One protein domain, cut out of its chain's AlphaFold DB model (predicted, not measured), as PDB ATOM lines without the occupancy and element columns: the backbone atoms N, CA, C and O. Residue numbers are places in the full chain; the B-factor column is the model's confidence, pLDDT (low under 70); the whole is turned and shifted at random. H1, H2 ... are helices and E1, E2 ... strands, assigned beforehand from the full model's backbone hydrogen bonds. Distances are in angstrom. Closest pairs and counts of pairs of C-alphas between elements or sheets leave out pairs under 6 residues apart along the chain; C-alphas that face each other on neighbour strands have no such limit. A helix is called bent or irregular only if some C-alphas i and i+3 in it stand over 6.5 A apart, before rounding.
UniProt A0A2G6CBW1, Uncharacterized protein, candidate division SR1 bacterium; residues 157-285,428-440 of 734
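This is residues 157 to 285 and 428 to 440 of the 734 residues of an uncharacterized protein of candidate division SR1 bacterium (UniProt A0A2G6CBW1). One twisted sheet of four strands runs through the body, with H1 and H2 over one face and the short H3 over the opposite face. The hairpin of E2 and E3 reaches on past E4 as a two-stranded ribbon, while near H5, beyond the other end of E3, residues 267 to 272 and 277 to 282 stick out. The printed part has 142 residues with five named helices and four named strands, in the order H1 H2 E1 H3 H4 E2 E3 H5 E4; the sheet's order is E1 E4 E3 E2, all antiparallel, and the class is mixed. It is only just loose, close to compact, with a radius of gyration of the C-alphas of 17.5 A and a flat outline of 55 by 46 by 22 A.

H1, residues 157 to 175, and H2, residues 177 to 184, only just touch, only at the corner, with residue 173 of H1 alone; the C-alphas of Leu 173 and Phe 180 are closest, 6.0 A. H2 is irregular: C-alphas 178 and 181 are 7.8 A apart. The sheet joins E1, residues 192 to 200, E4, residues 428 to 439, E3, residues 245 to 265, and E2, residues 229 to 239. H1 is on it, over E4 and E3, at a height over the sheet of 9.2 A; its closest C-alpha pair with E4 is Ala 166 and Val 438, 6.2 A. H2 is on it at 9.3 A, only just over E1 and E4 with 3 C-alphas on each; Ser 184 and Tyr 194 of E1 have the closest C-alphas, 5.7 A. H3, residues 207 to 211, lies on the opposite face from H2; its closest C-alpha pair with E2 is Met 208 and Gly 231, 4.9 A. H4, residues 213 to 217, only grazes the sheet with residues 215 to 217. H5, residues 271 to 280, is not on it. Within hydrogen-bond range are N 195 and O 435 between E1 and E4, 2.8 A, N 257 and O 434 between E3 and E4, 2.8 A, and the hairpin's N 238 and O 246, 2.9 A. Every O i to N i+4 pair is within range in H1, H3, H4 and H5, against 2 of 4 in H2.

H1 starts at C-alpha 157, (-19.277, -56.149, 23.347), and is 27.0 A long. E2 is 27.9 A long and bends by 51 degrees at residue 234. E3, 39.5 A long, bends by 103 degrees at residue 262. E4, 30.7 A long, bends by 61 degrees at residue 432 and ends at C-alpha 439, (-9.093, -51.153, 32.157).

The C-alphas farthest apart, of Glu 157 and Gln 284, are 55.0 A apart. Residues 286 to 427 are not printed; C-alphas 285 and 428 are 21.4 A apart across the cut. The link from H4 to E2 is long, with 11 residues. Mean pLDDT of the printed part is 76.4; 43 residues are under 70, among them 234 to 248 and 264 to 281.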
ATOM      1  N   GLU A 157     -19.485 -54.762  22.936       77.75
ATOM      2  CA  GLU A 157     -19.277 -56.149  23.347       77.75
ATOM      3  C   GLU A 157     -17.955 -56.328  24.106       77.75
ATOM      4  O   GLU A 157     -17.942 -56.941  25.170       77.75
ATOM      5  N   GLN A 158     -16.860 -55.728  23.627       74.94
ATOM      6  CA  GLN A 158     -15.574 -55.741  24.331       74.94
ATOM      7  C   GLN A 158     -15.690 -55.052  25.694       74.94
ATOM      8  O   GLN A 158     -15.275 -55.617  26.699       74.94
ATOM      9  N   GLN A 159     -16.328 -53.883  25.775       79.31
ATOM     10  CA  GLN A 159     -16.561 -53.205  27.055       79.31
ATOM     11  C   GLN A 159     -17.405 -54.054  28.019       79.31
ATOM     12  O   GLN A 159     -17.105 -54.105  29.214       79.31
ATOM     13  N   ALA A 160     -18.428 -54.753  27.515       84.44
ATOM     14  CA  ALA A 160     -19.240 -55.667  28.315       84.44
ATOM     15  C   ALA A 160     -18.421 -56.864  28.832       84.44
ATOM     16  O   ALA A 160     -18.528 -57.208  30.008       84.44
ATOM     17  N   GLN A 161     -17.553 -57.445  27.999       84.50
ATOM     18  CA  GLN A 161     -16.633 -58.516  28.402       84.50
ATOM     19  C   GLN A 161     -15.643 -58.041  29.471       84.50
ATOM     20  O   GLN A 161     -15.435 -58.728  30.467       84.50
ATOM     21  N   ARG A 162     -15.076 -56.838  29.316       87.81
ATOM     22  CA  ARG A 162     -14.173 -56.234  30.312       87.81
ATOM     23  C   ARG A 162     -14.880 -55.985  31.641       87.81
ATOM     24  O   ARG A 162     -14.317 -56.263  32.698       87.81
ATOM     25  N   LYS A 163     -16.129 -55.516  31.597       90.19
ATOM     26  CA  LYS A 163     -16.967 -55.359  32.792       90.19
ATOM     27  C   LYS A 163     -17.251 -56.701  33.463       90.19
ATOM     28  O   LYS A 163     -17.185 -56.791  34.683       90.19
ATOM     29  N   GLN A 164     -17.542 -57.737  32.678       90.25
ATOM     30  CA  GLN A 164     -17.762 -59.084  33.197       90.25
ATOM     31  C   GLN A 164     -16.502 -59.638  33.869       90.25
ATOM     32  O   GLN A 164     -16.587 -60.098  35.000       90.25
ATOM     33  N   LEU A 165     -15.334 -59.493  33.238       88.81
ATOM     34  CA  LEU A 165     -14.042 -59.862  33.823       88.81
ATOM     35  C   LEU A 165     -13.803 -59.157  35.166       88.81
ATOM     36  O   LEU A 165     -13.376 -59.788  36.131       88.81
ATOM     37  N   ALA A 166     -14.097 -57.857  35.239       91.56
ATOM     38  CA  ALA A 166     -13.977 -57.095  36.476       91.56
ATOM     39  C   ALA A 166     -14.947 -57.594  37.563       91.56
ATOM     40  O   ALA A 166     -14.545 -57.705  38.717       91.56
ATOM     41  N   ASN A 167     -16.187 -57.945  37.205       92.94
ATOM     42  CA  ASN A 167     -17.160 -58.533  38.132       92.94
ATOM     43  C   ASN A 167     -16.728 -59.919  38.637       92.94
ATOM     44  O   ASN A 167     -16.875 -60.211  39.822       92.94
ATOM     45  N   ASP A 168     -16.203 -60.770  37.754       92.12
ATOM     46  CA  ASP A 168     -15.754 -62.117  38.112       92.12
ATOM     47  C   ASP A 168     -14.558 -62.046  39.074       92.12
ATOM     48  O   ASP A 168     -14.577 -62.678  40.133       92.12
ATOM     49  N   LEU A 169     -13.577 -61.188  38.766       90.94
ATOM     50  CA  LEU A 169     -12.439 -60.916  39.646       90.94
ATOM     51  C   LEU A 169     -12.891 -60.323  40.986       90.94
ATOM     52  O   LEU A 169     -12.419 -60.731  42.042       90.94
ATOM     53  N   HIS A 170     -13.834 -59.380  40.963       95.12
ATOM     54  CA  HIS A 170     -14.392 -58.775  42.170       95.12
ATOM     55  C   HIS A 170     -15.066 -59.805  43.074       95.12
ATOM     56  O   HIS A 170     -14.828 -59.806  44.280       95.12
ATOM     57  N   LYS A 171     -15.841 -60.727  42.499       93.69
ATOM     58  CA  LYS A 171     -16.475 -61.826  43.232       93.69
ATOM     59  C   LYS A 171     -15.449 -62.760  43.876       93.69
ATOM     60  O   LYS A 171     -15.639 -63.168  45.019       93.69
ATOM     61  N   GLU A 172     -14.378 -63.095  43.161       91.19
ATOM     62  CA  GLU A 172     -13.305 -63.948  43.682       91.19
ATOM     63  C   GLU A 172     -12.542 -63.259  44.823       91.19
ATOM     64  O   GLU A 172     -12.341 -63.853  45.880       91.19
ATOM     65  N   LEU A 173     -12.213 -61.974  44.661       91.75
ATOM     66  CA  LEU A 173     -11.538 -61.165  45.679       91.75
ATOM     67  C   LEU A 173     -12.399 -60.911  46.921       91.75
ATOM     68  O   LEU A 173     -11.868 -60.835  48.025       91.75
ATOM     69  N   LEU A 174     -13.721 -60.808  46.760       92.25
ATOM     70  CA  LEU A 174     -14.661 -60.751  47.881       92.25
ATOM     71  C   LEU A 174     -14.702 -62.066  48.670       92.25
ATOM     72  O   LEU A 174     -14.835 -62.032  49.891       92.25
ATOM     73  N   ALA A 175     -14.605 -63.211  47.988       91.62
ATOM     74  CA  ALA A 175     -14.605 -64.526  48.625       91.62
ATOM     75  C   ALA A 175     -13.261 -64.862  49.295       91.62
ATOM     76  O   ALA A 175     -13.254 -65.518  50.336       91.62
ATOM     77  N   HIS A 176     -12.151 -64.388  48.719       91.06
ATOM     78  CA  HIS A 176     -10.782 -64.673  49.158       91.06
ATOM     79  C   HIS A 176      -9.918 -63.400  49.294       91.06
ATOM     80  O   HIS A 176      -8.966 -63.214  48.523       91.06
ATOM     81  N   PRO A 177     -10.193 -62.503  50.266       89.50
ATOM     82  CA  PRO A 177      -9.447 -61.249  50.443       89.50
ATOM     83  C   PRO A 177      -7.939 -61.418  50.681       89.50
ATOM     84  O   PRO A 177      -7.152 -60.501  50.434       89.50
ATOM     85  N   GLU A 178      -7.502 -62.564  51.195       87.25
ATOM     86  CA  GLU A 178      -6.097 -62.938  51.383       87.25
ATOM     87  C   GLU A 178      -5.348 -63.144  50.060       87.25
ATOM     88  O   GLU A 178      -4.137 -62.949  50.003       87.25
ATOM     89  N   SER A 179      -6.064 -63.472  48.984       85.81
ATOM     90  CA  SER A 179      -5.484 -63.745  47.665       85.81
ATOM     91  C   SER A 179      -5.356 -62.491  46.790       85.81
ATOM     92  O   SER A 179      -5.044 -62.604  45.607       85.81
ATOM     93  N   PHE A 180      -5.587 -61.296  47.352       88.81
ATOM     94  CA  PHE A 180      -5.726 -60.046  46.596       88.81
ATOM     95  C   PHE A 180      -4.527 -59.712  45.710       88.81
ATOM     96  O   PHE A 180      -4.689 -59.455  44.516       88.81
ATOM     97  N   GLU A 181      -3.333 -59.761  46.292       82.25
ATOM     98  CA  GLU A 181      -2.070 -59.551  45.591       82.25
ATOM     99  C   GLU A 181      -1.868 -60.651  44.540       82.25
ATOM    100  O   GLU A 181      -1.843 -60.374  43.346       82.25
ATOM    101  N   LYS A 182      -1.903 -61.924  44.951       80.06
ATOM    102  CA  LYS A 182      -1.674 -63.082  44.069       80.06
ATOM    103  C   LYS A 182      -2.600 -63.148  42.843       80.06
ATOM    104  O   LYS A 182      -2.163 -63.577  41.778       80.06
ATOM    105  N   LEU A 183      -3.875 -62.783  42.985       78.06
ATOM    106  CA  LEU A 183      -4.859 -62.827  41.894       78.06
ATOM    107  C   LEU A 183      -4.739 -61.638  40.932       78.06
ATOM    108  O   LEU A 183      -5.132 -61.753  39.768       78.06
ATOM    109  N   SER A 184      -4.183 -60.521  41.403       74.94
ATOM    110  CA  SER A 184      -4.084 -59.268  40.648       74.94
ATOM    111  C   SER A 184      -2.688 -59.033  40.058       74.94
ATOM    112  O   SER A 184      -2.547 -58.346  39.044       74.94
ATOM    113  N   GLU A 185      -1.649 -59.610  40.660       68.31
ATOM    114  CA  GLU A 185      -0.262 -59.482  40.224       68.31
ATOM    115  C   GLU A 185       0.009 -60.171  38.883       68.31
ATOM    116  O   GLU A 185      -0.543 -61.219  38.551       68.31
ATOM    117  N   ASN A 186       0.918 -59.583  38.099       59.44
ATOM    118  CA  ASN A 186       1.359 -60.097  36.796       59.44
ATOM    119  C   ASN A 186       0.239 -60.267  35.751       59.44
ATOM    120  O   ASN A 186       0.432 -60.912  34.723       59.44
ATOM    121  N   LYS A 187      -0.922 -59.632  35.950       69.25
ATOM    122  CA  LYS A 187      -2.041 -59.616  34.992       69.25
ATOM    123  C   LYS A 187      -1.999 -58.424  34.024       69.25
ATOM    124  O   LYS A 187      -2.991 -58.114  33.365       69.25
ATOM    125  N   GLY A 188      -0.841 -57.776  33.881       61.38
ATOM    126  CA  GLY A 188      -0.658 -56.590  33.039       61.38
ATOM    127  C   GLY A 188      -0.982 -56.823  31.559       61.38
ATOM    128  O   GLY A 188      -1.533 -55.942  30.905       61.38
ATOM    129  N   SER A 189      -0.747 -58.030  31.032       59.84
ATOM    130  CA  SER A 189      -1.156 -58.412  29.671       59.84
ATOM    131  C   SER A 189      -2.677 -58.524  29.506       59.84
ATOM    132  O   SER A 189      -3.197 -58.439  28.399       59.84
ATOM    133  N   GLN A 190      -3.426 -58.653  30.596       66.25
ATOM    134  CA  GLN A 190      -4.886 -58.554  30.602       66.25
ATOM    135  C   GLN A 190      -5.350 -57.133  30.939       66.25
ATOM    136  O   GLN A 190      -6.541 -56.904  31.129       66.25
ATOM    137  N   SER A 191      -4.438 -56.157  30.994       76.00
ATOM    138  CA  SER A 191      -4.724 -54.762  31.359       76.00
ATOM    139  C   SER A 191      -5.394 -54.645  32.732       76.00
ATOM    140  O   SER A 191      -6.310 -53.844  32.934       76.00
ATOM    141  N   ILE A 192      -4.946 -55.506  33.648       82.19
ATOM    142  CA  ILE A 192      -5.262 -55.492  35.071       82.19
ATOM    143  C   ILE A 192      -3.996 -55.037  35.794       82.19
ATOM    144  O   ILE A 192      -2.914 -55.580  35.566       82.19
ATOM    145  N   TYR A 193      -4.133 -54.023  36.636       79.75
ATOM    146  CA  TYR A 193      -3.026 -53.365  37.314       79.75
ATOM    147  C   TYR A 193      -3.232 -53.448  38.814       79.75
ATOM    148  O   TYR A 193      -4.295 -53.083  39.306       79.75
ATOM    149  N   TYR A 194      -2.201 -53.894  39.519       82.44
ATOM    150  CA  TYR A 194      -2.156 -53.912  40.972       82.44
ATOM    151  C   TYR A 194      -1.252 -52.783  41.463       82.44
ATOM    152  O   TYR A 194      -0.136 -52.626  40.965       82.44
ATOM    153  N   VAL A 195      -1.741 -51.993  42.416       80.88
ATOM    154  CA  VAL A 195      -0.983 -50.930  43.076       80.88
ATOM    155  C   VAL A 195      -1.245 -50.977  44.573       80.88
ATOM    156  O   VAL A 195      -2.384 -51.079  45.024       80.88
ATOM    157  N   HIS A 196      -0.170 -50.865  45.343       83.38
ATOM    158  CA  HIS A 196      -0.211 -50.811  46.795       83.38
ATOM    159  C   HIS A 196       0.133 -49.395  47.256       83.38
ATOM    160  O   HIS A 196       1.221 -48.888  46.983       83.38
ATOM    161  N   PHE A 197      -0.808 -48.734  47.928       80.88
ATOM    162  CA  PHE A 197      -0.593 -47.418  48.523       80.88
ATOM    163  C   PHE A 197      -0.323 -47.603  50.011       80.88
ATOM    164  O   PHE A 197      -1.231 -47.978  50.743       80.88
ATOM    165  N   THR A 198       0.901 -47.326  50.457       76.00
ATOM    166  CA  THR A 198       1.290 -47.387  51.874       76.00
ATOM    167  C   THR A 198       1.574 -45.984  52.383       76.00
ATOM    168  O   THR A 198       2.279 -45.220  51.724       76.00
ATOM    169  N   GLY A 199       1.053 -45.631  53.558       67.44
ATOM    170  CA  GLY A 199       1.350 -44.330  54.152       67.44
ATOM    171  C   GLY A 199       0.685 -43.152  53.422       67.44
ATOM    172  O   GLY A 199       1.109 -42.011  53.590       67.44
ATOM    173  N   ALA A 200      -0.336 -43.412  52.600       71.06
ATOM    174  CA  ALA A 200      -0.913 -42.417  51.706       71.06
ATOM    175  C   ALA A 200      -2.072 -41.642  52.349       71.06
ATOM    176  O   ALA A 200      -2.918 -42.194  53.048       71.06
ATOM    177  N   THR A 201      -2.140 -40.349  52.053       78.75
ATOM    178  CA  THR A 201      -3.287 -39.478  52.334       78.75
ATOM    179  C   THR A 201      -4.229 -39.430  51.130       78.75
ATOM    180  O   THR A 201      -3.823 -39.695  49.997       78.75
ATOM    181  N   VAL A 202      -5.481 -39.008  51.341       79.69
ATOM    182  CA  VAL A 202      -6.493 -38.883  50.270       79.69
ATOM    183  C   VAL A 202      -5.983 -38.056  49.080       79.69
ATOM    184  O   VAL A 202      -6.304 -38.338  47.929       79.69
ATOM    185  N   GLN A 203      -5.139 -37.050  49.318       70.81
ATOM    186  CA  GLN A 203      -4.581 -36.197  48.266       70.81
ATOM    187  C   GLN A 203      -3.649 -36.953  47.307       70.81
ATOM    188  O   GLN A 203      -3.528 -36.544  46.149       70.81
ATOM    189  N   GLN A 204      -3.023 -38.038  47.762       73.00
ATOM    190  CA  GLN A 204      -2.112 -38.874  46.977       73.00
ATOM    191  C   GLN A 204      -2.850 -39.960  46.185       73.00
ATOM    192  O   GLN A 204      -2.264 -40.578  45.301       73.00
ATOM    193  N   PHE A 205      -4.139 -40.166  46.455       81.94
ATOM    194  CA  PHE A 205      -4.938 -41.129  45.718       81.94
ATOM    195  C   PHE A 205      -5.268 -40.666  44.285       81.94
ATOM    196  O   PHE A 205      -5.395 -39.467  44.012       81.94
ATOM    197  N   PRO A 206      -5.424 -41.608  43.344       82.19
ATOM    198  CA  PRO A 206      -5.884 -41.334  41.986       82.19
ATOM    199  C   PRO A 206      -7.352 -40.865  41.966       82.19
ATOM    200  O   PRO A 206      -8.080 -41.123  42.930       82.19
ATOM    201  N   PRO A 207      -7.808 -40.195  40.883       85.56
ATOM    202  CA  PRO A 207      -9.155 -39.617  40.794       85.56
ATOM    203  C   PRO A 207     -10.270 -40.607  41.147       85.56
ATOM    204  O   PRO A 207     -11.070 -40.316  42.025       85.56
ATOM    205  N   MET A 208     -10.238 -41.826  40.594       88.12
ATOM    206  CA  MET A 208     -11.209 -42.881  40.913       88.12
ATOM    207  C   MET A 208     -11.371 -43.126  42.419       88.12
ATOM    208  O   MET A 208     -12.490 -43.303  42.889       88.12
ATOM    209  N   LEU A 209     -10.277 -43.164  43.180       88.25
ATOM    210  CA  LEU A 209     -10.349 -43.409  44.621       88.25
ATOM    211  C   LEU A 209     -10.821 -42.168  45.378       88.25
ATOM    212  O   LEU A 209     -11.630 -42.295  46.291       88.25
ATOM    213  N   LYS A 210     -10.384 -40.975  44.956       88.31
ATOM    214  CA  LYS A 210     -10.850 -39.692  45.508       88.31
ATOM    215  C   LYS A 210     -12.362 -39.522  45.360       88.31
ATOM    216  O   LYS A 210     -13.029 -39.168  46.329       88.31
ATOM    217  N   ASP A 211     -12.889 -39.836  44.181       88.88
ATOM    218  CA  ASP A 211     -14.310 -39.700  43.853       88.88
ATOM    219  C   ASP A 211     -15.184 -40.732  44.592       88.88
ATOM    220  O   ASP A 211     -16.388 -40.533  44.736       88.88
ATOM    221  N   ASN A 212     -14.581 -41.813  45.105       89.75
ATOM    222  CA  ASN A 212     -15.257 -42.904  45.814       89.75
ATOM    223  C   ASN A 212     -14.802 -43.048  47.284       89.75
ATOM    224  O   ASN A 212     -14.908 -44.128  47.874       89.75
ATOM    225  N   MET A 213     -14.297 -41.975  47.906       88.44
ATOM    226  CA  MET A 213     -13.771 -42.032  49.281       88.44
ATOM    227  C   MET A 213     -14.808 -42.415  50.336       88.44
ATOM    228  O   MET A 213     -14.455 -43.034  51.331       88.44
ATOM    229  N   ASN A 214     -16.084 -42.102  50.114       88.31
ATOM    230  CA  ASN A 214     -17.186 -42.555  50.966       88.31
ATOM    231  C   ASN A 214     -17.263 -44.089  51.069       88.31
ATOM    232  O   ASN A 214     -17.659 -44.616  52.104       88.31
ATOM    233  N   VAL A 215     -16.879 -44.805  50.008       87.94
ATOM    234  CA  VAL A 215     -16.826 -46.270  49.990       87.94
ATOM    235  C   VAL A 215     -15.552 -46.765  50.668       87.94
ATOM    236  O   VAL A 215     -15.617 -47.676  51.487       87.94
ATOM    237  N   VAL A 216     -14.403 -46.160  50.347       87.00
ATOM    238  CA  VAL A 216     -13.088 -46.566  50.877       87.00
ATOM    239  C   VAL A 216     -12.998 -46.343  52.388       87.00
ATOM    240  O   VAL A 216     -12.517 -47.216  53.106       87.00
ATOM    241  N   ASP A 217     -13.494 -45.211  52.889       86.56
ATOM    242  CA  ASP A 217     -13.465 -44.896  54.319       86.56
ATOM    243  C   ASP A 217     -14.455 -45.751  55.133       86.56
ATOM    244  O   ASP A 217     -14.221 -46.044  56.304       86.56
ATOM    245  N   GLY A 218     -15.525 -46.250  54.507       87.06
ATOM    246  CA  GLY A 218     -16.476 -47.166  55.145       87.06
ATOM    247  C   GLY A 218     -15.940 -48.582  55.402       87.06
ATOM    248  O   GLY A 218     -16.608 -49.360  56.081       87.06
ATOM    249  N   LEU A 219     -14.762 -48.936  54.874       90.44
ATOM    250  CA  LEU A 219     -14.175 -50.269  55.030       90.44
ATOM    251  C   LEU A 219     -13.565 -50.472  56.422       90.44
ATOM    252  O   LEU A 219     -12.969 -49.563  57.007       90.44
ATOM    253  N   THR A 220     -13.643 -51.704  56.927       91.00
ATOM    254  CA  THR A 220     -12.826 -52.159  58.061       91.00
ATOM    255  C   THR A 220     -11.542 -52.831  57.574       91.00
ATOM    256  O   THR A 220     -11.464 -53.297  56.437       91.00
ATOM    257  N   ASN A 221     -10.528 -52.926  58.438       91.19
ATOM    258  CA  ASN A 221      -9.258 -53.572  58.093       91.19
ATOM    259  C   ASN A 221      -9.486 -55.004  57.571       91.19
ATOM    260  O   ASN A 221     -10.227 -55.786  58.168       91.19
ATOM    261  N   GLY A 222      -8.854 -55.325  56.447       86.38
ATOM    262  CA  GLY A 222      -8.975 -56.587  55.724       86.38
ATOM    263  C   GLY A 222     -10.147 -56.675  54.739       86.38
ATOM    264  O   GLY A 222     -10.178 -57.626  53.959       86.38
ATOM    265  N   GLN A 223     -11.088 -55.723  54.730       92.00
ATOM    266  CA  GLN A 223     -12.260 -55.777  53.849       92.00
ATOM    267  C   GLN A 223     -11.973 -55.291  52.428       92.00
ATOM    268  O   GLN A 223     -11.206 -54.353  52.210       92.00
ATOM    269  N   VAL A 224     -12.671 -55.914  51.477       94.19
ATOM    270  CA  VAL A 224     -12.728 -55.531  50.063       94.19
ATOM    271  C   VAL A 224     -14.022 -54.754  49.805       94.19
ATOM    272  O   VAL A 224     -15.054 -55.054  50.406       94.19
ATOM    273  N   THR A 225     -13.994 -53.765  48.909       93.38
ATOM    274  CA  THR A 225     -15.183 -53.003  48.490       93.38
ATOM    275  C   THR A 225     -16.314 -53.925  48.055       93.38
ATOM    276  O   THR A 225     -16.108 -54.782  47.208       93.38
ATOM    277  N   SER A 226     -17.527 -53.741  48.584       88.19
ATOM    278  CA  SER A 226     -18.702 -54.569  48.249       88.19
ATOM    279  C   SER A 226     -19.266 -54.308  46.850       88.19
ATOM    280  O   SER A 226     -19.968 -55.152  46.298       88.19
ATOM    281  N   GLN A 227     -18.938 -53.157  46.265       90.19
ATOM    282  CA  GLN A 227     -19.307 -52.763  44.910       90.19
ATOM    283  C   GLN A 227     -18.059 -52.500  44.067       90.19
ATOM    284  O   GLN A 227     -17.020 -52.090  44.591       90.19
ATOM    285  N   LEU A 228     -18.187 -52.723  42.762       91.06
ATOM    286  CA  LEU A 228     -17.151 -52.410  41.788       91.06
ATOM    287  C   LEU A 228     -17.110 -50.892  41.565       91.06
ATOM    288  O   LEU A 228     -18.113 -50.301  41.161       91.06
ATOM    289  N   LEU A 229     -15.965 -50.263  41.825       92.38
ATOM    290  CA  LEU A 229     -15.791 -48.829  41.595       92.38
ATOM    291  C   LEU A 229     -15.659 -48.561  40.095       92.38
ATOM    292  O   LEU A 229     -15.049 -49.349  39.374       92.38
ATOM    293  N   THR A 230     -16.184 -47.437  39.619       90.06
ATOM    294  CA  THR A 230     -16.033 -46.985  38.229       90.06
ATOM    295  C   THR A 230     -15.463 -45.576  38.198       90.06
ATOM    296  O   THR A 230     -15.718 -44.768  39.091       90.06
ATOM    297  N   GLY A 231     -14.659 -45.271  37.182       87.06
ATOM    298  CA  GLY A 231     -14.029 -43.959  37.059       87.06
ATOM    299  C   GLY A 231     -12.699 -43.990  36.319       87.06
ATOM    300  O   GLY A 231     -12.363 -44.972  35.653       87.06
ATOM    301  N   VAL A 232     -11.944 -42.901  36.458       84.56
ATOM    302  CA  VAL A 232     -10.654 -42.690  35.790       84.56
ATOM    303  C   VAL A 232      -9.509 -42.914  36.769       84.56
ATOM    304  O   VAL A 232      -9.471 -42.310  37.841       84.56
ATOM    305  N   TYR A 233      -8.552 -43.763  36.399       77.75
ATOM    306  CA  TYR A 233      -7.422 -44.092  37.270       77.75
ATOM    307  C   TYR A 233      -6.150 -43.296  36.956       77.75
ATOM    308  O   TYR A 233      -5.530 -42.733  37.855       77.75
ATOM    309  N   THR A 234      -5.747 -43.250  35.686       67.69
ATOM    310  CA  THR A 234      -4.475 -42.650  35.255       67.69
ATOM    311  C   THR A 234      -4.592 -42.041  33.859       67.69
ATOM    312  O   THR A 234      -5.605 -42.232  33.187       67.69
ATOM    313  N   TYR A 235      -3.553 -41.334  33.418       59.75
ATOM    314  CA  TYR A 235      -3.419 -40.814  32.062       59.75
ATOM    315  C   TYR A 235      -2.419 -41.676  31.279       59.75
ATOM    316  O   TYR A 235      -1.256 -41.782  31.666       59.75
ATOM    317  N   SER A 236      -2.857 -42.302  30.184       49.38
ATOM    318  CA  SER A 236      -1.959 -43.019  29.269       49.38
ATOM    319  C   SER A 236      -1.345 -42.040  28.286       49.38
ATOM    320  O   SER A 236      -2.071 -41.259  27.677       49.38
ATOM    321  N   GLN A 237      -0.038 -42.142  28.052       48.66
ATOM    322  CA  GLN A 237       0.569 -41.561  26.861       48.66
ATOM    323  C   GLN A 237       0.200 -42.435  25.667       48.66
ATOM    324  O   GLN A 237       0.696 -43.553  25.537       48.66
ATOM    325  N   VAL A 238      -0.726 -41.961  24.838       49.41
ATOM    326  CA  VAL A 238      -1.079 -42.622  23.582       49.41
ATOM    327  C   VAL A 238      -0.283 -41.929  22.478       49.41
ATOM    328  O   VAL A 238      -0.490 -40.737  22.242       49.41
ATOM    329  N   PRO A 239       0.658 -42.624  21.817       44.16
ATOM    330  CA  PRO A 239       1.291 -42.093  20.624       44.16
ATOM    331  C   PRO A 239       0.234 -42.042  19.525       44.16
ATOM    332  O   PRO A 239      -0.307 -43.075  19.126       44.16
ATOM    333  N   THR A 240      -0.072 -40.855  19.020       47.03
ATOM    334  CA  THR A 240      -0.829 -40.753  17.776       47.03
ATOM    335  C   THR A 240       0.070 -41.214  16.629       47.03
ATOM    336  O   THR A 240       1.293 -41.070  16.686       47.03
ATOM    337  N   GLY A 241      -0.512 -41.721  15.537       37.81
ATOM    338  CA  GLY A 241       0.243 -42.098  14.330       37.81
ATOM    339  C   GLY A 241       1.090 -40.966  13.712       37.81
ATOM    340  O   GLY A 241       1.843 -41.210  12.777       37.81
ATOM    341  N   SER A 242       0.987 -39.739  14.237       36.53
ATOM    342  CA  SER A 242       1.781 -38.555  13.894       36.53
ATOM    343  C   SER A 242       2.954 -38.263  14.849       36.53
ATOM    344  O   SER A 242       3.646 -37.268  14.655       36.53
ATOM    345  N   GLY A 243       3.186 -39.085  15.879       38.28
ATOM    346  CA  GLY A 243       4.252 -38.876  16.867       38.28
ATOM    347  C   GLY A 243       3.938 -37.835  17.951       38.28
ATOM    348  O   GLY A 243       4.823 -37.501  18.736       38.28
ATOM    349  N   GLN A 244       2.700 -37.328  18.026       36.84
ATOM    350  CA  GLN A 244       2.241 -36.532  19.168       36.84
ATOM    351  C   GLN A 244       1.829 -37.452  20.322       36.84
ATOM    352  O   GLN A 244       1.310 -38.547  20.115       36.84
ATOM    353  N   ILE A 245       2.064 -36.993  21.551       44.28
ATOM    354  CA  ILE A 245       1.688 -37.706  22.771       44.28
ATOM    355  C   ILE A 245       0.421 -37.056  23.315       44.28
ATOM    356  O   ILE A 245       0.458 -35.912  23.771       44.28
ATOM    357  N   THR A 246      -0.696 -37.777  23.285       48.06
ATOM    358  CA  THR A 246      -1.916 -37.373  23.988       48.06
ATOM    359  C   THR A 246      -2.000 -38.088  25.329       48.06
ATOM    360  O   THR A 246      -1.814 -39.301  25.418       48.06
ATOM    361  N   LEU A 247      -2.270 -37.322  26.390       52.94
ATOM    362  CA  LEU A 247      -2.616 -37.858  27.702       52.94
ATOM    363  C   LEU A 247      -4.101 -38.219  27.690       52.94
ATOM    364  O   LEU A 247      -4.954 -37.340  27.788       52.94
ATOM    365  N   GLU A 248      -4.418 -39.504  27.548       62.00
ATOM    366  CA  GLU A 248      -5.802 -39.974  27.601       62.00
ATOM    367  C   GLU A 248      -6.157 -40.479  29.003       62.00
ATOM    368  O   GLU A 248      -5.458 -41.362  29.512       62.00
ATOM    369  N   PRO A 249      -7.239 -39.981  29.632       70.38
ATOM    370  CA  PRO A 249      -7.750 -40.569  30.862       70.38
ATOM    371  C   PRO A 249      -8.177 -42.018  30.600       70.38
ATOM    372  O   PRO A 249      -8.948 -42.295  29.681       70.38
ATOM    373  N   ILE A 250      -7.674 -42.949  31.410       75.62
ATOM    374  CA  ILE A 250      -8.028 -44.364  31.327       75.62
ATOM    375  C   ILE A 250      -9.194 -44.634  32.269       75.62
ATOM    376  O   ILE A 250      -9.035 -44.625  33.495       75.62
ATOM    377  N   SER A 251     -10.352 -44.895  31.674       85.62
ATOM    378  CA  SER A 251     -11.537 -45.375  32.372       85.62
ATOM    379  C   SER A 251     -11.430 -46.870  32.675       85.62
ATOM    380  O   SER A 251     -10.716 -47.632  32.017       85.62
ATOM    381  N   GLY A 252     -12.122 -47.308  33.717       89.81
ATOM    382  CA  GLY A 252     -12.147 -48.718  34.069       89.81
ATOM    383  C   GLY A 252     -12.862 -48.989  35.374       89.81
ATOM    384  O   GLY A 252     -13.695 -48.202  35.835       89.81
ATOM    385  N   TYR A 253     -12.503 -50.125  35.952       92.75
ATOM    386  CA  TYR A 253     -13.145 -50.698  37.118       92.75
ATOM    387  C   TYR A 253     -12.125 -50.899  38.235       92.75
ATOM    388  O   TYR A 253     -11.068 -51.486  38.006       92.75
ATOM    389  N   GLY A 254     -12.426 -50.400  39.428       92.62
ATOM    390  CA  GLY A 254     -11.550 -50.451  40.593       92.62
ATOM    391  C   GLY A 254     -12.086 -51.364  41.685       92.62
ATOM    392  O   GLY A 254     -13.277 -51.343  41.997       92.62
ATOM    393  N   ILE A 255     -11.192 -52.129  42.301       95.19
ATOM    394  CA  ILE A 255     -11.464 -52.954  43.478       95.19
ATOM    395  C   ILE A 255     -10.447 -52.542  44.539       95.19
ATOM    396  O   ILE A 255      -9.248 -52.493  44.260       95.19
ATOM    397  N   VAL A 256     -10.913 -52.216  45.744       94.94
ATOM    398  CA  VAL A 256     -10.048 -51.760  46.842       94.94
ATOM    399  C   VAL A 256     -10.154 -52.738  47.995       94.94
ATOM    400  O   VAL A 256     -11.256 -53.138  48.366       94.94
ATOM    401  N   LYS A 257      -9.014 -53.068  48.598       94.69
ATOM    402  CA  LYS A 257      -8.926 -53.692  49.913       94.69
ATOM    403  C   LYS A 257      -8.255 -52.731  50.883       94.69
ATOM    404  O   LYS A 257      -7.162 -52.234  50.608       94.69
ATOM    405  N   LEU A 258      -8.887 -52.502  52.029       93.88
ATOM    406  CA  LEU A 258      -8.273 -51.749  53.115       93.88
ATOM    407  C   LEU A 258      -7.378 -52.678  53.934       93.88
ATOM    408  O   LEU A 258      -7.880 -53.605  54.562       93.88
ATOM    409  N   ASN A 259      -6.069 -52.439  53.956       90.88
ATOM    410  CA  ASN A 259      -5.158 -53.189  54.824       90.88
ATOM    411  C   ASN A 259      -5.144 -52.570  56.222       90.88
ATOM    412  O   ASN A 259      -5.385 -53.262  57.211       90.88
ATOM    413  N   SER A 260      -4.924 -51.256  56.302       89.75
ATOM    414  CA  SER A 260      -5.028 -50.502  57.550       89.75
ATOM    415  C   SER A 260      -5.375 -49.032  57.306       89.75
ATOM    416  O   SER A 260      -5.081 -48.473  56.249       89.75
ATOM    417  N   LYS A 261      -6.004 -48.393  58.295       89.25
ATOM    418  CA  LYS A 261      -6.137 -46.933  58.376       89.25
ATOM    419  C   LYS A 261      -5.849 -46.459  59.793       89.25
ATOM    420  O   LYS A 261      -6.292 -47.089  60.751       89.25
ATOM    421  N   GLN A 262      -5.110 -45.363  59.917       84.31
ATOM    422  CA  GLN A 262      -4.746 -44.776  61.205       84.31
ATOM    423  C   GLN A 262      -4.584 -43.262  61.087       84.31
ATOM    424  O   GLN A 262      -4.175 -42.760  60.041       84.31
ATOM    425  N   ASP A 263      -4.877 -42.535  62.160       81.88
ATOM    426  CA  ASP A 263      -4.557 -41.112  62.236       81.88
ATOM    427  C   ASP A 263      -3.083 -40.942  62.607       81.88
ATOM    428  O   ASP A 263      -2.647 -41.406  63.660       81.88
ATOM    429  N   SER A 264      -2.330 -40.250  61.755       65.56
ATOM    430  CA  SER A 264      -0.907 -39.972  61.951       65.56
ATOM    431  C   SER A 264      -0.616 -38.481  61.816       65.56
ATOM    432  O   SER A 264      -1.353 -37.735  61.170       65.56
ATOM    433  N   VAL A 265       0.485 -38.039  62.419       61.06
ATOM    434  CA  VAL A 265       1.006 -36.676  62.259       61.06
ATOM    435  C   VAL A 265       1.909 -36.652  61.027       61.06
ATOM    436  O   VAL A 265       2.871 -37.411  60.949       61.06
ATOM    437  N   VAL A 266       1.587 -35.814  60.044       52.72
ATOM    438  CA  VAL A 266       2.360 -35.648  58.809       52.72
ATOM    439  C   VAL A 266       3.344 -34.493  58.980       52.72
ATOM    440  O   VAL A 266       2.942 -33.383  59.325       52.72
ATOM    441  N   GLU A 267       4.625 -34.749  58.715       43.16
ATOM    442  CA  GLU A 267       5.714 -33.774  58.892       43.16
ATOM    443  C   GLU A 267       5.717 -32.665  57.823       43.16
ATOM    444  O   GLU A 267       6.158 -31.548  58.085       43.16
ATOM    445  N   THR A 268       5.173 -32.949  56.634       44.22
ATOM    446  CA  THR A 268       5.131 -32.019  55.494       44.22
ATOM    447  C   THR A 268       3.690 -31.670  55.130       44.22
ATOM    448  O   THR A 268       2.910 -32.544  54.746       44.22
ATOM    449  N   VAL A 269       3.333 -30.384  55.187       48.09
ATOM    450  CA  VAL A 269       1.980 -29.905  54.858       48.09
ATOM    451  C   VAL A 269       2.004 -29.010  53.623       48.09
ATOM    452  O   VAL A 269       2.788 -28.069  53.534       48.09
ATOM    453  N   ALA A 270       1.138 -29.301  52.650       47.12
ATOM    454  CA  ALA A 270       1.043 -28.507  51.432       47.12
ATOM    455  C   ALA A 270       0.357 -27.160  51.704       47.12
ATOM    456  O   ALA A 270      -0.621 -27.087  52.446       47.12
ATOM    457  N   GLN A 271       0.793 -26.104  51.018       48.22
ATOM    458  CA  GLN A 271       0.229 -24.754  51.144       48.22
ATOM    459  C   GLN A 271      -1.296 -24.707  50.964       48.22
ATOM    460  O   GLN A 271      -2.003 -24.056  51.729       48.22
ATOM    461  N   LYS A 272      -1.827 -25.464  49.999       52.00
ATOM    462  CA  LYS A 272      -3.276 -25.595  49.779       52.00
ATOM    463  C   LYS A 272      -4.030 -26.144  50.998       52.00
ATOM    464  O   LYS A 272      -5.173 -25.760  51.224       52.00
ATOM    465  N   ASP A 273      -3.396 -27.008  51.792       52.62
ATOM    466  CA  ASP A 273      -3.994 -27.595  52.993       52.62
ATOM    467  C   ASP A 273      -3.966 -26.595  54.161       52.62
ATOM    468  O   ASP A 273      -4.915 -26.557  54.947       52.62
ATOM    469  N   ILE A 274      -2.937 -25.734  54.227       53.56
ATOM    470  CA  ILE A 274      -2.872 -24.587  55.152       53.56
ATOM    471  C   ILE A 274      -4.053 -23.646  54.880       53.56
ATOM    472  O   ILE A 274      -4.840 -23.358  55.783       53.56
ATOM    473  N   VAL A 275      -4.225 -23.230  53.619       54.00
ATOM    474  CA  VAL A 275      -5.319 -22.341  53.188       54.00
ATOM    475  C   VAL A 275      -6.686 -22.976  53.450       54.00
ATOM    476  O   VAL A 275      -7.581 -22.320  53.980       54.00
ATOM    477  N   ALA A 276      -6.866 -24.251  53.097       58.38
ATOM    478  CA  ALA A 276      -8.137 -24.947  53.276       58.38
ATOM    479  C   ALA A 276      -8.518 -25.105  54.758       58.38
ATOM    480  O   ALA A 276      -9.687 -24.950  55.113       58.38
ATOM    481  N   THR A 277      -7.547 -25.393  55.630       56.50
ATOM    482  CA  THR A 277      -7.783 -25.534  57.075       56.50
ATOM    483  C   THR A 277      -8.062 -24.178  57.719       56.50
ATOM    484  O   THR A 277      -9.015 -24.052  58.483       56.50
ATOM    485  N   ALA A 278      -7.323 -23.135  57.327       54.81
ATOM    486  CA  ALA A 278      -7.576 -21.764  57.765       54.81
ATOM    487  C   ALA A 278      -8.979 -21.275  57.373       54.81
ATOM    488  O   ALA A 278      -9.713 -20.775  58.224       54.81
ATOM    489  N   LYS A 279      -9.402 -21.507  56.122       66.31
ATOM    490  CA  LYS A 279     -10.757 -21.174  55.651       66.31
ATOM    491  C   LYS A 279     -11.846 -21.915  56.433       66.31
ATOM    492  O   LYS A 279     -12.856 -21.310  56.779       66.31
ATOM    493  N   ARG A 280     -11.643 -23.200  56.755       69.94
ATOM    494  CA  ARG A 280     -12.592 -24.002  57.555       69.94
ATOM    495  C   ARG A 280     -12.779 -23.441  58.964       69.94
ATOM    496  O   ARG A 280     -13.890 -23.435  59.480       69.94
ATOM    497  N   LEU A 281     -11.698 -22.943  59.556       60.72
ATOM    498  CA  LEU A 281     -11.692 -22.305  60.872       60.72
ATOM    499  C   LEU A 281     -12.092 -20.824  60.820       60.72
ATOM    500  O   LEU A 281     -11.994 -20.128  61.824       60.72
ATOM    501  N   SER A 282     -12.563 -20.337  59.664       73.44
ATOM    502  CA  SER A 282     -12.926 -18.933  59.436       73.44
ATOM    503  C   SER A 282     -11.793 -17.940  59.749       73.44
ATOM    504  O   SER A 282     -12.053 -16.798  60.127       73.44
ATOM    505  N   LEU A 283     -10.532 -18.360  59.597       55.84
ATOM    506  CA  LEU A 283      -9.350 -17.513  59.782       55.84
ATOM    507  C   LEU A 283      -9.096 -16.657  58.536       55.84
ATOM    508  O   LEU A 283      -9.376 -17.073  57.408       55.84
ATOM    509  N   GLN A 284      -8.529 -15.464  58.730       50.00
ATOM    510  CA  GLN A 284      -8.117 -14.611  57.615       50.00
ATOM    511  C   GLN A 284      -6.845 -15.162  56.965       50.00
ATOM    512  O   GLN A 284      -5.870 -15.470  57.654       50.00
ATOM    513  N   VAL A 285      -6.875 -15.269  55.635       45.44
ATOM    514  CA  VAL A 285      -5.779 -15.772  54.804       45.44
ATOM    515  C   VAL A 285      -5.358 -14.675  53.834       45.44
ATOM    516  O   VAL A 285      -6.187 -14.223  53.046       45.44
ATOM    517  N   LYS A 428      -3.489 -36.221  60.028       71.44
ATOM    518  CA  LYS A 428      -4.196 -36.752  58.861       71.44
ATOM    519  C   LYS A 428      -4.389 -38.252  58.990       71.44
ATOM    520  O   LYS A 428      -3.509 -38.969  59.458       71.44
ATOM    521  N   THR A 429      -5.525 -38.727  58.500       81.88
ATOM    522  CA  THR A 429      -5.747 -40.158  58.322       81.88
ATOM    523  C   THR A 429      -4.884 -40.654  57.172       81.88
ATOM    524  O   THR A 429      -4.933 -40.136  56.049       81.88
ATOM    525  N   VAL A 430      -4.078 -41.654  57.484       82.19
ATOM    526  CA  VAL A 430      -3.158 -42.315  56.581       82.19
ATOM    527  C   VAL A 430      -3.679 -43.717  56.305       82.19
ATOM    528  O   VAL A 430      -4.092 -44.441  57.213       82.19
ATOM    529  N   TYR A 431      -3.660 -44.083  55.032       86.50
ATOM    530  CA  TYR A 431      -4.217 -45.317  54.517       86.50
ATOM    531  C   TYR A 431      -3.110 -46.240  54.011       86.50
ATOM    532  O   TYR A 431      -2.146 -45.809  53.367       86.50
ATOM    533  N   ASP A 432      -3.305 -47.523  54.272       88.81
ATOM    534  CA  ASP A 432      -2.658 -48.636  53.601       88.81
ATOM    535  C   ASP A 432      -3.746 -49.403  52.837       88.81
ATOM    536  O   ASP A 432      -4.611 -50.046  53.443       88.81
ATOM    537  N   ILE A 433      -3.744 -49.281  51.509       90.56
ATOM    538  CA  ILE A 433      -4.740 -49.911  50.641       90.56
ATOM    539  C   ILE A 433      -4.081 -50.670  49.494       90.56
ATOM    540  O   ILE A 433      -3.178 -50.176  48.816       90.56
ATOM    541  N   ALA A 434      -4.603 -51.861  49.234       90.81
ATOM    542  CA  ALA A 434      -4.336 -52.619  48.026       90.81
ATOM    543  C   ALA A 434      -5.414 -52.284  46.986       90.81
ATOM    544  O   ALA A 434      -6.611 -52.329  47.277       90.81
ATOM    545  N   PHE A 435      -4.994 -51.922  45.778       90.88
ATOM    546  CA  PHE A 435      -5.887 -51.468  44.721       90.88
ATOM    547  C   PHE A 435      -5.641 -52.229  43.421       90.88
ATOM    548  O   PHE A 435      -4.523 -52.264  42.910       90.88
ATOM    549  N   THR A 436      -6.712 -52.791  42.866       91.56
ATOM    550  CA  THR A 436      -6.699 -53.461  41.565       91.56
ATOM    551  C   THR A 436      -7.573 -52.701  40.582       91.56
ATOM    552  O   THR A 436      -8.744 -52.434  40.852       91.56
ATOM    553  N   PHE A 437      -7.013 -52.378  39.420       89.75
ATOM    554  CA  PHE A 437      -7.679 -51.653  38.346       89.75
ATOM    555  C   PHE A 437      -7.747 -52.482  37.073       89.75
ATOM    556  O   PHE A 437      -6.722 -52.888  36.529       89.75
ATOM    557  N   VAL A 438      -8.958 -52.681  36.567       89.19
ATOM    558  CA  VAL A 438      -9.233 -53.341  35.291       89.19
ATOM    559  C   VAL A 438      -9.597 -52.270  34.271       89.19
ATOM    560  O   VAL A 438     -10.629 -51.613  34.403       89.19
ATOM    561  N   GLN A 439      -8.775 -52.096  33.234       86.50
ATOM    562  CA  GLN A 439      -9.093 -51.153  32.157       86.50
ATOM    563  C   GLN A 439     -10.347 -51.590  31.392       86.50
ATOM    564  O   GLN A 439     -10.535 -52.785  31.136       86.50
ATOM    565  N   ASP A 440     -11.180 -50.630  30.989       82.19
ATOM    566  CA  ASP A 440     -12.377 -50.882  30.174       82.19
ATOM    567  C   ASP A 440     -12.077 -51.135  28.684       82.19
ATOM    568  O   ASP A 440     -12.972 -51.517  27.928       82.19
TER     569      ASP A 440